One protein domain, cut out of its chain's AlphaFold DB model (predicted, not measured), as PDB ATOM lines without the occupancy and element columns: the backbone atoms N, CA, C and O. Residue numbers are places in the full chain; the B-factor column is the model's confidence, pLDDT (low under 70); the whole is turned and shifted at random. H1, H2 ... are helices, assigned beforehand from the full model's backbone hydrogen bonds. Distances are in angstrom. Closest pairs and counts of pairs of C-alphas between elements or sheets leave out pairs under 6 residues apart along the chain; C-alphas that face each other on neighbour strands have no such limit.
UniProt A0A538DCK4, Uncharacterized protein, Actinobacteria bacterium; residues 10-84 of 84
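AT A GLANCE: This is residues 10 to 84 of the 84 residues of an uncharacterized protein of Actinobacteria bacterium (UniProt A0A538DCK4). The longest helix, H2, forms one layer with H4 beyond its end, and H1, H3 and H5 make a row over these two. H3 folds back on H2, H5 folds back on H4, and residues 10 to 15 of H1 stick out. The printed part has 75 residues with five named helices, H1 to H5 in chain order, and no named strand: all helix, compact, radius of gyration of the C-alphas 12.0 A, spans 34 by 24 by 17 A.

IN THESE COORDINATES: H2, residues 28 to 43, is 22.6 A long, from C-alpha 28 at (65.144, 41.274, 3.114). H1 is residues 10 to 20, 15.2 A; H3 48 to 56; H4 62 to 70; H5 76 to 83, ending at C-alpha 83 (41.294, 37.132, -4.125).

HOW THE PARTS SIT: H2 and H3, a hairpin, touch at a steep tilt of 41 degrees; their closest C-alphas, Leu 38 and Ala 55, are 5.1 A apart. H1 touches H2 about perpendicular, 78 degrees, closest C-alphas Leu 20 and Arg 34, 6.7 A. H4 and H5, a hairpin, touch, closest C-alphas Leu 68 and Ala 79, 6.1 A. Every O i to N i+4 pair is within hydrogen-bond range in H1, H2, H3 and H5; in H4, 4 of 5.

THE WHOLE: The C-alphas farthest apart, Asp 25 and His 72, are 35.0 A apart. The printed part has no cut, no link is long, and no printed residue is under 70 in pLDDT.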
ATOM      1  N   ARG A  10      59.888  58.397   8.255       71.88
ATOM      2  CA  ARG A  10      60.606  57.228   8.757       71.88
ATOM      3  C   ARG A  10      59.744  56.366   9.679       71.88
ATOM      4  O   ARG A  10      59.794  55.146   9.554       71.88
ATOM      5  N   LYS A  11      58.958  56.955  10.587       79.50
ATOM      6  CA  LYS A  11      58.021  56.197  11.443       79.50
ATOM      7  C   LYS A  11      56.912  55.544  10.631       79.50
ATOM      8  O   LYS A  11      56.531  54.422  10.934       79.50
ATOM      9  N   ILE A  12      56.421  56.227   9.597       79.38
ATOM     10  CA  ILE A  12      55.409  55.670   8.693       79.38
ATOM     11  C   ILE A  12      56.003  54.511   7.896       79.38
ATOM     12  O   ILE A  12      55.415  53.437   7.857       79.38
ATOM     13  N   GLY A  13      57.190  54.706   7.315       79.56
ATOM     14  CA  GLY A  13      57.903  53.655   6.597       79.56
ATOM     15  C   GLY A  13      58.148  52.430   7.476       79.56
ATOM     16  O   GLY A  13      57.881  51.317   7.042       79.56
ATOM     17  N   LEU A  14      58.570  52.630   8.729       80.56
ATOM     18  CA  LEU A  14      58.760  51.536   9.680       80.56
ATOM     19  C   LEU A  14      57.446  50.803   9.982       80.56
ATOM     20  O   LEU A  14      57.406  49.589   9.855       80.56
ATOM     21  N   ALA A  15      56.368  51.529  10.288       84.62
ATOM     22  CA  ALA A  15      55.065  50.923  10.572       84.62
ATOM     23  C   ALA A  15      54.512  50.125   9.376       84.62
ATOM     24  O   ALA A  15      53.873  49.092   9.556       84.62
ATOM     25  N   VAL A  16      54.768  50.582   8.146       84.25
ATOM     26  CA  VAL A  16      54.406  49.842   6.930       84.25
ATOM     27  C   VAL A  16      55.235  48.564   6.797       84.25
ATOM     28  O   VAL A  16      54.676  47.522   6.471       84.25
ATOM     29  N   LEU A  17      56.544  48.617   7.060       82.81
ATOM     30  CA  LEU A  17      57.402  47.429   7.015       82.81
ATOM     31  C   LEU A  17      57.001  46.404   8.087       82.81
ATOM     32  O   LEU A  17      56.839  45.234   7.753       82.81
ATOM     33  N   GLU A  18      56.747  46.850   9.319       86.06
ATOM     34  CA  GLU A  18      56.225  46.011  10.409       86.06
ATOM     35  C   GLU A  18      54.869  45.384  10.040       86.06
ATOM     36  O   GLU A  18      54.609  44.224  10.332       86.06
ATOM     37  N   ALA A  19      53.993  46.113   9.345       85.62
ATOM     38  CA  ALA A  19      52.712  45.564   8.906       85.62
ATOM     39  C   ALA A  19      52.840  44.543   7.757       85.62
ATOM     40  O   ALA A  19      52.001  43.643   7.642       85.62
ATOM     41  N   LEU A  20      53.859  44.678   6.899       87.19
ATOM     42  CA  LEU A  20      54.155  43.738   5.807       87.19
ATOM     43  C   LEU A  20      54.807  42.439   6.300       87.19
ATOM     44  O   LEU A  20      54.619  41.391   5.667       87.19
ATOM     45  N   ASP A  21      55.536  42.511   7.411       86.31
ATOM     46  CA  ASP A  21      56.162  41.379   8.090       86.31
ATOM     47  C   ASP A  21      55.955  41.448   9.613       86.31
ATOM     48  O   ASP A  21      56.862  41.828  10.352       86.31
ATOM     49  N   PRO A  22      54.750  41.101  10.099       83.56
ATOM     50  CA  PRO A  22      54.431  41.199  11.521       83.56
ATOM     51  C   PRO A  22      55.173  40.169  12.382       83.56
ATOM     52  O   PRO A  22      55.267  40.361  13.592       83.56
ATOM     53  N   ASP A  23      55.661  39.087  11.773       85.56
ATOM     54  CA  ASP A  23      56.366  38.007  12.463       85.56
ATOM     55  C   ASP A  23      57.899  38.194  12.419       85.56
ATOM     56  O   ASP A  23      58.618  37.456  13.084       85.56
ATOM     57  N   GLU A  24      58.394  39.205  11.686       81.88
ATOM     58  CA  GLU A  24      59.824  39.505  11.470       81.88
ATOM     59  C   GLU A  24      60.638  38.325  10.892       81.88
ATOM     60  O   GLU A  24      61.856  38.230  11.069       81.88
ATOM     61  N   ASP A  25      59.963  37.418  10.185       89.44
ATOM     62  CA  ASP A  25      60.537  36.170   9.676       89.44
ATOM     63  C   ASP A  25      60.958  36.265   8.200       89.44
ATOM     64  O   ASP A  25      61.604  35.350   7.673       89.44
ATOM     65  N   LEU A  26      60.608  37.351   7.501       87.94
ATOM     66  CA  LEU A  26      60.943  37.498   6.089       87.94
ATOM     67  C   LEU A  26      62.417  37.829   5.889       87.94
ATOM     68  O   LEU A  26      63.027  38.674   6.549       87.94
ATOM     69  N   THR A  27      62.986  37.242   4.843       92.25
ATOM     70  CA  THR A  27      64.261  37.718   4.321       92.25
ATOM     71  C   THR A  27      64.107  39.141   3.764       92.25
ATOM     72  O   THR A  27      63.040  39.512   3.263       92.25
ATOM     73  N   PRO A  28      65.190  39.941   3.719       89.75
ATOM     74  CA  PRO A  28      65.144  41.274   3.114       89.75
ATOM     75  C   PRO A  28      64.614  41.286   1.672       89.75
ATOM     76  O   PRO A  28      64.007  42.262   1.244       89.75
ATOM     77  N   HIS A  29      64.830  40.203   0.920       91.50
ATOM     78  CA  HIS A  29      64.324  40.062  -0.443       91.50
ATOM     79  C   HIS A  29      62.802  39.863  -0.483       91.50
ATOM     80  O   HIS A  29      62.132  40.437  -1.338       91.50
ATOM     81  N   GLU A  30      62.240  39.064   0.424       92.81
ATOM     82  CA  GLU A  30      60.789  38.861   0.526       92.81
ATOM     83  C   GLU A  30      60.085  40.126   1.023       92.81
ATOM     84  O   GLU A  30      59.051  40.509   0.477       92.81
ATOM     85  N   LEU A  31      60.686  40.837   1.981       91.38
ATOM     86  CA  LEU A  31      60.173  42.127   2.435       91.38
ATOM     87  C   LEU A  31      60.189  43.173   1.308       91.38
ATOM     88  O   LEU A  31      59.183  43.845   1.084       91.38
ATOM     89  N   ASP A  32      61.283  43.272   0.542       91.19
ATOM     90  CA  ASP A  32      61.354  44.147  -0.639       91.19
ATOM     91  C   ASP A  32      60.324  43.736  -1.705       91.19
ATOM     92  O   ASP A  32      59.669  44.586  -2.310       91.19
ATOM     93  N   HIS A  33      60.108  42.431  -1.902       93.12
ATOM     94  CA  HIS A  33      59.069  41.931  -2.799       93.12
ATOM     95  C   HIS A  33      57.672  42.410  -2.378       93.12
ATOM     96  O   HIS A  33      56.948  42.984  -3.198       93.12
ATOM     97  N   ARG A  34      57.307  42.250  -1.101       94.31
ATOM     98  CA  ARG A  34      56.016  42.705  -0.564       94.31
ATOM     99  C   ARG A  34      55.877  44.224  -0.588       94.31
ATOM    100  O   ARG A  34      54.819  44.726  -0.964       94.31
ATOM    101  N   ALA A  35      56.941  44.967  -0.286       93.31
ATOM    102  CA  ALA A  35      56.943  46.427  -0.368       93.31
ATOM    103  C   ALA A  35      56.700  46.919  -1.807       93.31
ATOM    104  O   ALA A  35      55.901  47.832  -2.030       93.31
ATOM    105  N   ARG A  36      57.310  46.271  -2.808       93.38
ATOM    106  CA  ARG A  36      57.048  46.569  -4.228       93.38
ATOM    107  C   ARG A  36      55.614  46.242  -4.636       93.38
ATOM    108  O   ARG A  36      55.007  47.021  -5.372       93.38
ATOM    109  N   ARG A  37      55.064  45.113  -4.167       95.62
ATOM    110  CA  ARG A  37      53.651  44.753  -4.391       95.62
ATOM    111  C   ARG A  37      52.720  45.813  -3.802       95.62
ATOM    112  O   ARG A  37      51.826  46.281  -4.502       95.62
ATOM    113  N   LEU A  38      52.974  46.235  -2.562       95.50
ATOM    114  CA  LEU A  38      52.216  47.280  -1.876       95.50
ATOM    115  C   LEU A  38      52.212  48.592  -2.669       95.50
ATOM    116  O   LEU A  38      51.143  49.141  -2.929       95.50
ATOM    117  N   GLY A  39      53.388  49.062  -3.099       93.38
ATOM    118  CA  GLY A  39      53.510  50.294  -3.884       93.38
ATOM    119  C   GLY A  39      52.643  50.272  -5.145       93.38
ATOM    120  O   GLY A  39      51.868  51.198  -5.377       93.38
ATOM    121  N   ARG A  40      52.678  49.168  -5.903       94.50
ATOM    122  CA  ARG A  40      51.839  49.008  -7.101       94.50
ATOM    123  C   ARG A  40      50.344  49.031  -6.790       94.50
ATOM    124  O   ARG A  40      49.585  49.637  -7.537       94.50
ATOM    125  N   LEU A  41      49.901  48.388  -5.713       95.56
ATOM    126  CA  LEU A  41      48.480  48.364  -5.343       95.56
ATOM    127  C   LEU A  41      47.971  49.763  -4.972       95.56
ATOM    128  O   LEU A  41      46.888  50.155  -5.408       95.56
ATOM    129  N   LEU A  42      48.773  50.533  -4.230       94.69
ATOM    130  CA  LEU A  42      48.458  51.918  -3.872       94.69
ATOM    131  C   LEU A  42      48.331  52.813  -5.113       94.69
ATOM    132  O   LEU A  42      47.380  53.586  -5.222       94.69
ATOM    133  N   GLU A  43      49.240  52.669  -6.082       94.88
ATOM    134  CA  GLU A  43      49.176  53.391  -7.364       94.88
ATOM    135  C   GLU A  43      47.887  53.100  -8.151       94.88
ATOM    136  O   GLU A  43      47.425  53.949  -8.915       94.88
ATOM    137  N   HIS A  44      47.279  51.929  -7.942       93.44
ATOM    138  CA  HIS A  44      46.101  51.465  -8.677       93.44
ATOM    139  C   HIS A  44      44.799  51.530  -7.870       93.44
ATOM    140  O   HIS A  44      43.802  50.904  -8.230       93.44
ATOM    141  N   GLY A  45      44.780  52.340  -6.808       92.00
ATOM    142  CA  GLY A  45      43.548  52.737  -6.125       92.00
ATOM    143  C   GLY A  45      43.122  51.828  -4.978       92.00
ATOM    144  O   GLY A  45      42.011  51.990  -4.471       92.00
ATOM    145  N   TYR A  46      43.982  50.907  -4.539       95.31
ATOM    146  CA  TYR A  46      43.795  50.276  -3.239       95.31
ATOM    147  C   TYR A  46      44.115  51.273  -2.126       95.31
ATOM    148  O   TYR A  46      45.072  52.043  -2.209       95.31
ATOM    149  N   ASP A  47      43.322  51.240  -1.059       92.81
ATOM    150  CA  ASP A  47      43.729  51.855   0.200       92.81
ATOM    151  C   ASP A  47      44.813  51.009   0.890       92.81
ATOM    152  O   ASP A  47      45.070  49.862   0.520       92.81
ATOM    153  N   LEU A  48      45.474  51.600   1.888       91.12
ATOM    154  CA  LEU A  48      46.628  50.993   2.551       91.12
ATOM    155  C   LEU A  48      46.310  49.631   3.178       91.12
ATOM    156  O   LEU A  48      47.101  48.705   3.036       91.12
ATOM    157  N   GLU A  49      45.167  49.497   3.846       91.75
ATOM    158  CA  GLU A  49      44.768  48.266   4.536       91.75
ATOM    159  C   GLU A  49      44.592  47.109   3.545       91.75
ATOM    160  O   GLU A  49      45.282  46.092   3.650       91.75
ATOM    161  N   HIS A  50      43.764  47.301   2.516       95.19
ATOM    162  CA  HIS A  50      43.527  46.275   1.501       95.19
ATOM    163  C   HIS A  50      44.784  45.990   0.664       95.19
ATOM    164  O   HIS A  50      45.038  44.845   0.280       95.19
ATOM    165  N   ALA A  51      45.599  47.014   0.395       95.19
ATOM    166  CA  ALA A  51      46.857  46.840  -0.318       95.19
ATOM    167  C   ALA A  51      47.853  45.990   0.490       95.19
ATOM    168  O   ALA A  51      48.508  45.123  -0.085       95.19
ATOM    169  N   MET A  52      47.944  46.176   1.813       94.38
ATOM    170  CA  MET A  52      48.802  45.359   2.683       94.38
ATOM    171  C   MET A  52      48.337  43.902   2.762       94.38
ATOM    172  O   MET A  52      49.165  42.992   2.794       94.38
ATOM    173  N   GLU A  53      47.029  43.648   2.781       94.31
ATOM    174  CA  GLU A  53      46.493  42.282   2.737       94.31
ATOM    175  C   GLU A  53      46.915  41.542   1.462       94.31
ATOM    176  O   GLU A  53      47.489  40.456   1.546       94.31
ATOM    177  N   ILE A  54      46.733  42.153   0.287       95.56
ATOM    178  CA  ILE A  54      47.135  41.537  -0.989       95.56
ATOM    179  C   ILE A  54      48.660  41.485  -1.148       95.56
ATOM    180  O   ILE A  54      49.196  40.523  -1.711       95.56
ATOM    181  N   ALA A  55      49.385  42.494  -0.659       94.81
ATOM    182  CA  ALA A  55      50.842  42.524  -0.727       94.81
ATOM    183  C   ALA A  55      51.469  41.345   0.028       94.81
ATOM    184  O   ALA A  55      52.414  40.760  -0.489       94.81
ATOM    185  N   ARG A  56      50.909  40.967   1.189       93.94
ATOM    186  CA  ARG A  56      51.334  39.799   1.984       93.94
ATOM    187  C   ARG A  56      50.938  38.458   1.368       93.94
ATOM    188  O   ARG A  56      51.562  37.440   1.651       93.94
ATOM    189  N   ALA A  57      49.901  38.443   0.538       93.25
ATOM    190  CA  ALA A  57      49.420  37.245  -0.124       93.25
ATOM    191  C   ALA A  57      50.215  36.967  -1.410       93.25
ATOM    192  O   ALA A  57      49.771  37.275  -2.515       93.25
ATOM    193  N   ASP A  58      51.393  36.354  -1.269       89.00
ATOM    194  CA  ASP A  58      52.329  36.110  -2.382       89.00
ATOM    195  C   ASP A  58      51.741  35.235  -3.513       89.00
ATOM    196  O   ASP A  58      52.201  35.282  -4.652       89.00
ATOM    197  N   HIS A  59      50.681  34.473  -3.225       92.06
ATOM    198  CA  HIS A  59      49.957  33.661  -4.207       92.06
ATOM    199  C   HIS A  59      49.009  34.472  -5.111       92.06
ATOM    200  O   HIS A  59      48.550  33.952  -6.127       92.06
ATOM    201  N   VAL A  60      48.691  35.720  -4.753       95.25
ATOM    202  CA  VAL A  60      47.789  36.568  -5.541       95.25
ATOM    203  C   VAL A  60      48.536  37.173  -6.724       95.25
ATOM    204  O   VAL A  60      49.544  37.872  -6.555       95.25
ATOM    205  N   ASP A  61      47.988  36.953  -7.920       95.69
ATOM    206  CA  ASP A  61      48.422  37.616  -9.145       95.69
ATOM    207  C   ASP A  61      48.137  39.124  -9.059       95.69
ATOM    208  O   ASP A  61      46.994  39.569  -8.907       95.69
ATOM    209  N   LEU A  62      49.205  39.916  -9.142       94.81
ATOM    210  CA  LEU A  62      49.155  41.362  -8.964       94.81
ATOM    211  C   LEU A  62      48.486  42.082 -10.144       94.81
ATOM    212  O   LEU A  62      47.844  43.114  -9.944       94.81
ATOM    213  N   GLU A  63      48.609  41.543 -11.357       95.44
ATOM    214  CA  GLU A  63      47.967  42.103 -12.549       95.44
ATOM    215  C   GLU A  63      46.455  41.883 -12.472       95.44
ATOM    216  O   GLU A  63      45.677  42.800 -12.737       95.44
ATOM    217  N   LEU A  64      46.026  40.704 -12.006       96.00
ATOM    218  CA  LEU A  64      44.613  40.437 -11.742       96.00
ATOM    219  C   LEU A  64      44.056  41.362 -10.651       96.00
ATOM    220  O   LEU A  64      43.000  41.969 -10.840       96.00
ATOM    221  N   ALA A  65      44.770  41.502  -9.529       96.25
ATOM    222  CA  ALA A  65      44.363  42.394  -8.444       96.25
ATOM    223  C   ALA A  65      44.211  43.841  -8.924       96.25
ATOM    224  O   ALA A  65      43.225  44.514  -8.611       96.25
ATOM    225  N   THR A  66      45.152  44.300  -9.742       94.69
ATOM    226  CA  THR A  66      45.127  45.633 -10.341       94.69
ATOM    227  C   THR A  66      43.949  45.796 -11.302       94.69
ATOM    228  O   THR A  66      43.214  46.781 -11.217       94.69
ATOM    229  N   ALA A  67      43.706  44.817 -12.178       95.06
ATOM    230  CA  ALA A  67      42.624  44.864 -13.157       95.06
ATOM    231  C   ALA A  67      41.234  44.932 -12.505       95.06
ATOM    232  O   ALA A  67      40.363  45.655 -12.995       95.06
ATOM    233  N   LEU A  68      41.015  44.235 -11.383       95.50
ATOM    234  CA  LEU A  68      39.734  44.278 -10.670       95.50
ATOM    235  C   LEU A  68      39.340  45.707 -10.272       95.50
ATOM    236  O   LEU A  68      38.191  46.099 -10.477       95.50
ATOM    237  N   VAL A  69      40.280  46.498  -9.754       94.56
ATOM    238  CA  VAL A  69      40.009  47.882  -9.336       94.56
ATOM    239  C   VAL A  69      40.075  48.837 -10.525       94.56
ATOM    240  O   VAL A  69      39.109  49.551 -10.792       94.56
ATOM    241  N   ALA A  70      41.176  48.822 -11.281       91.31
ATOM    242  CA  ALA A  70      41.441  49.822 -12.313       91.31
ATOM    243  C   ALA A  70      40.585  49.650 -13.580       91.31
ATOM    244  O   ALA A  70      40.193  50.640 -14.194       91.31
ATOM    245  N   VAL A  71      40.291  48.407 -13.983       91.94
ATOM    246  CA  VAL A  71      39.557  48.104 -15.226       91.94
ATOM    247  C   VAL A  71      38.100  47.762 -14.939       91.94
ATOM    248  O   VAL A  71      37.202  48.246 -15.626       91.94
ATOM    249  N   HIS A  72      37.850  46.936 -13.924       92.00
ATOM    250  CA  HIS A  72      36.505  46.450 -13.612       92.00
ATOM    251  C   HIS A  72      35.764  47.297 -12.570       92.00
ATOM    252  O   HIS A  72      34.597  47.024 -12.291       92.00
ATOM    253  N   GLY A  73      36.407  48.328 -12.009       92.88
ATOM    254  CA  GLY A  73      35.780  49.266 -11.078       92.88
ATOM    255  C   GLY A  73      35.331  48.623  -9.764       92.88
ATOM    256  O   GLY A  73      34.444  49.152  -9.092       92.88
ATOM    257  N   CYS A  74      35.897  47.471  -9.397       95.56
ATOM    258  CA  CYS A  74      35.634  46.871  -8.098       95.56
ATOM    259  C   CYS A  74      36.149  47.801  -7.001       95.56
ATOM    260  O   CYS A  74      37.253  48.335  -7.084       95.56
ATOM    261  N   SER A  75      35.376  47.950  -5.924       95.88
ATOM    262  CA  SER A  75      35.923  48.551  -4.706       95.88
ATOM    263  C   SER A  75      37.095  47.692  -4.199       95.88
ATOM    264  O   SER A  75      36.942  46.464  -4.225       95.88
ATOM    265  N   PRO A  76      38.178  48.276  -3.652       94.62
ATOM    266  CA  PRO A  76      39.310  47.527  -3.091       94.62
ATOM    267  C   PRO A  76      38.884  46.405  -2.136       94.62
ATOM    268  O   PRO A  76      39.297  45.259  -2.288       94.62
ATOM    269  N   ARG A  77      37.922  46.692  -1.251       95.81
ATOM    270  CA  ARG A  77      37.323  45.707  -0.338       95.81
ATOM    271  C   ARG A  77      36.705  44.495  -1.040       95.81
ATOM    272  O   ARG A  77      36.786  43.375  -0.545       95.81
ATOM    273  N   LEU A  78      36.014  44.711  -2.159       96.25
ATOM    274  CA  LEU A  78      35.413  43.622  -2.934       96.25
ATOM    275  C   LEU A  78      36.492  42.816  -3.654       96.25
ATOM    276  O   LEU A  78      36.401  41.594  -3.671       96.25
ATOM    277  N   ALA A  79      37.506  43.485  -4.207       95.75
ATOM    278  CA  ALA A  79      38.618  42.815  -4.865       95.75
ATOM    279  C   ALA A  79      39.378  41.901  -3.889       95.75
ATOM    280  O   ALA A  79      39.588  40.734  -4.201       95.75
ATOM    281  N   VAL A  80      39.667  42.376  -2.673       95.75
ATOM    282  CA  VAL A  80      40.236  41.554  -1.591       95.75
ATOM    283  C   VAL A  80      39.399  40.301  -1.338       95.75
ATOM    284  O   VAL A  80      39.930  39.203  -1.396       95.75
ATOM    285  N   ARG A  81      38.080  40.441  -1.151       96.25
ATOM    286  CA  ARG A  81      37.173  39.301  -0.895       96.25
ATOM    287  C   ARG A  81      37.079  38.285  -2.037       96.25
ATOM    288  O   ARG A  81      36.526  37.210  -1.835       96.25
ATOM    289  N   ILE A  82      37.474  38.668  -3.249       95.06
ATOM    290  CA  ILE A  82      37.516  37.772  -4.410       95.06
ATOM    291  C   ILE A  82      38.842  37.000  -4.436       95.06
ATOM    292  O   ILE A  82      38.869  35.867  -4.910       95.06
ATOM    293  N   LEU A  83      39.926  37.625  -3.975       94.56
ATOM    294  CA  LEU A  83      41.294  37.132  -4.125       94.56
ATOM    295  C   LEU A  83      41.813  36.363  -2.903       94.56
ATOM    296  O   LEU A  83      42.679  35.511  -3.086       94.56
ATOM    297  N   LEU A  84      41.314  36.675  -1.702       93.88
ATOM    298  CA  LEU A  84      41.699  36.095  -0.409       93.88
ATOM    299  C   LEU A  84      40.507  35.387   0.245       93.88
ATOM    300  O   LEU A  84      40.720  34.286   0.799       93.88
TER     301      LEU A  84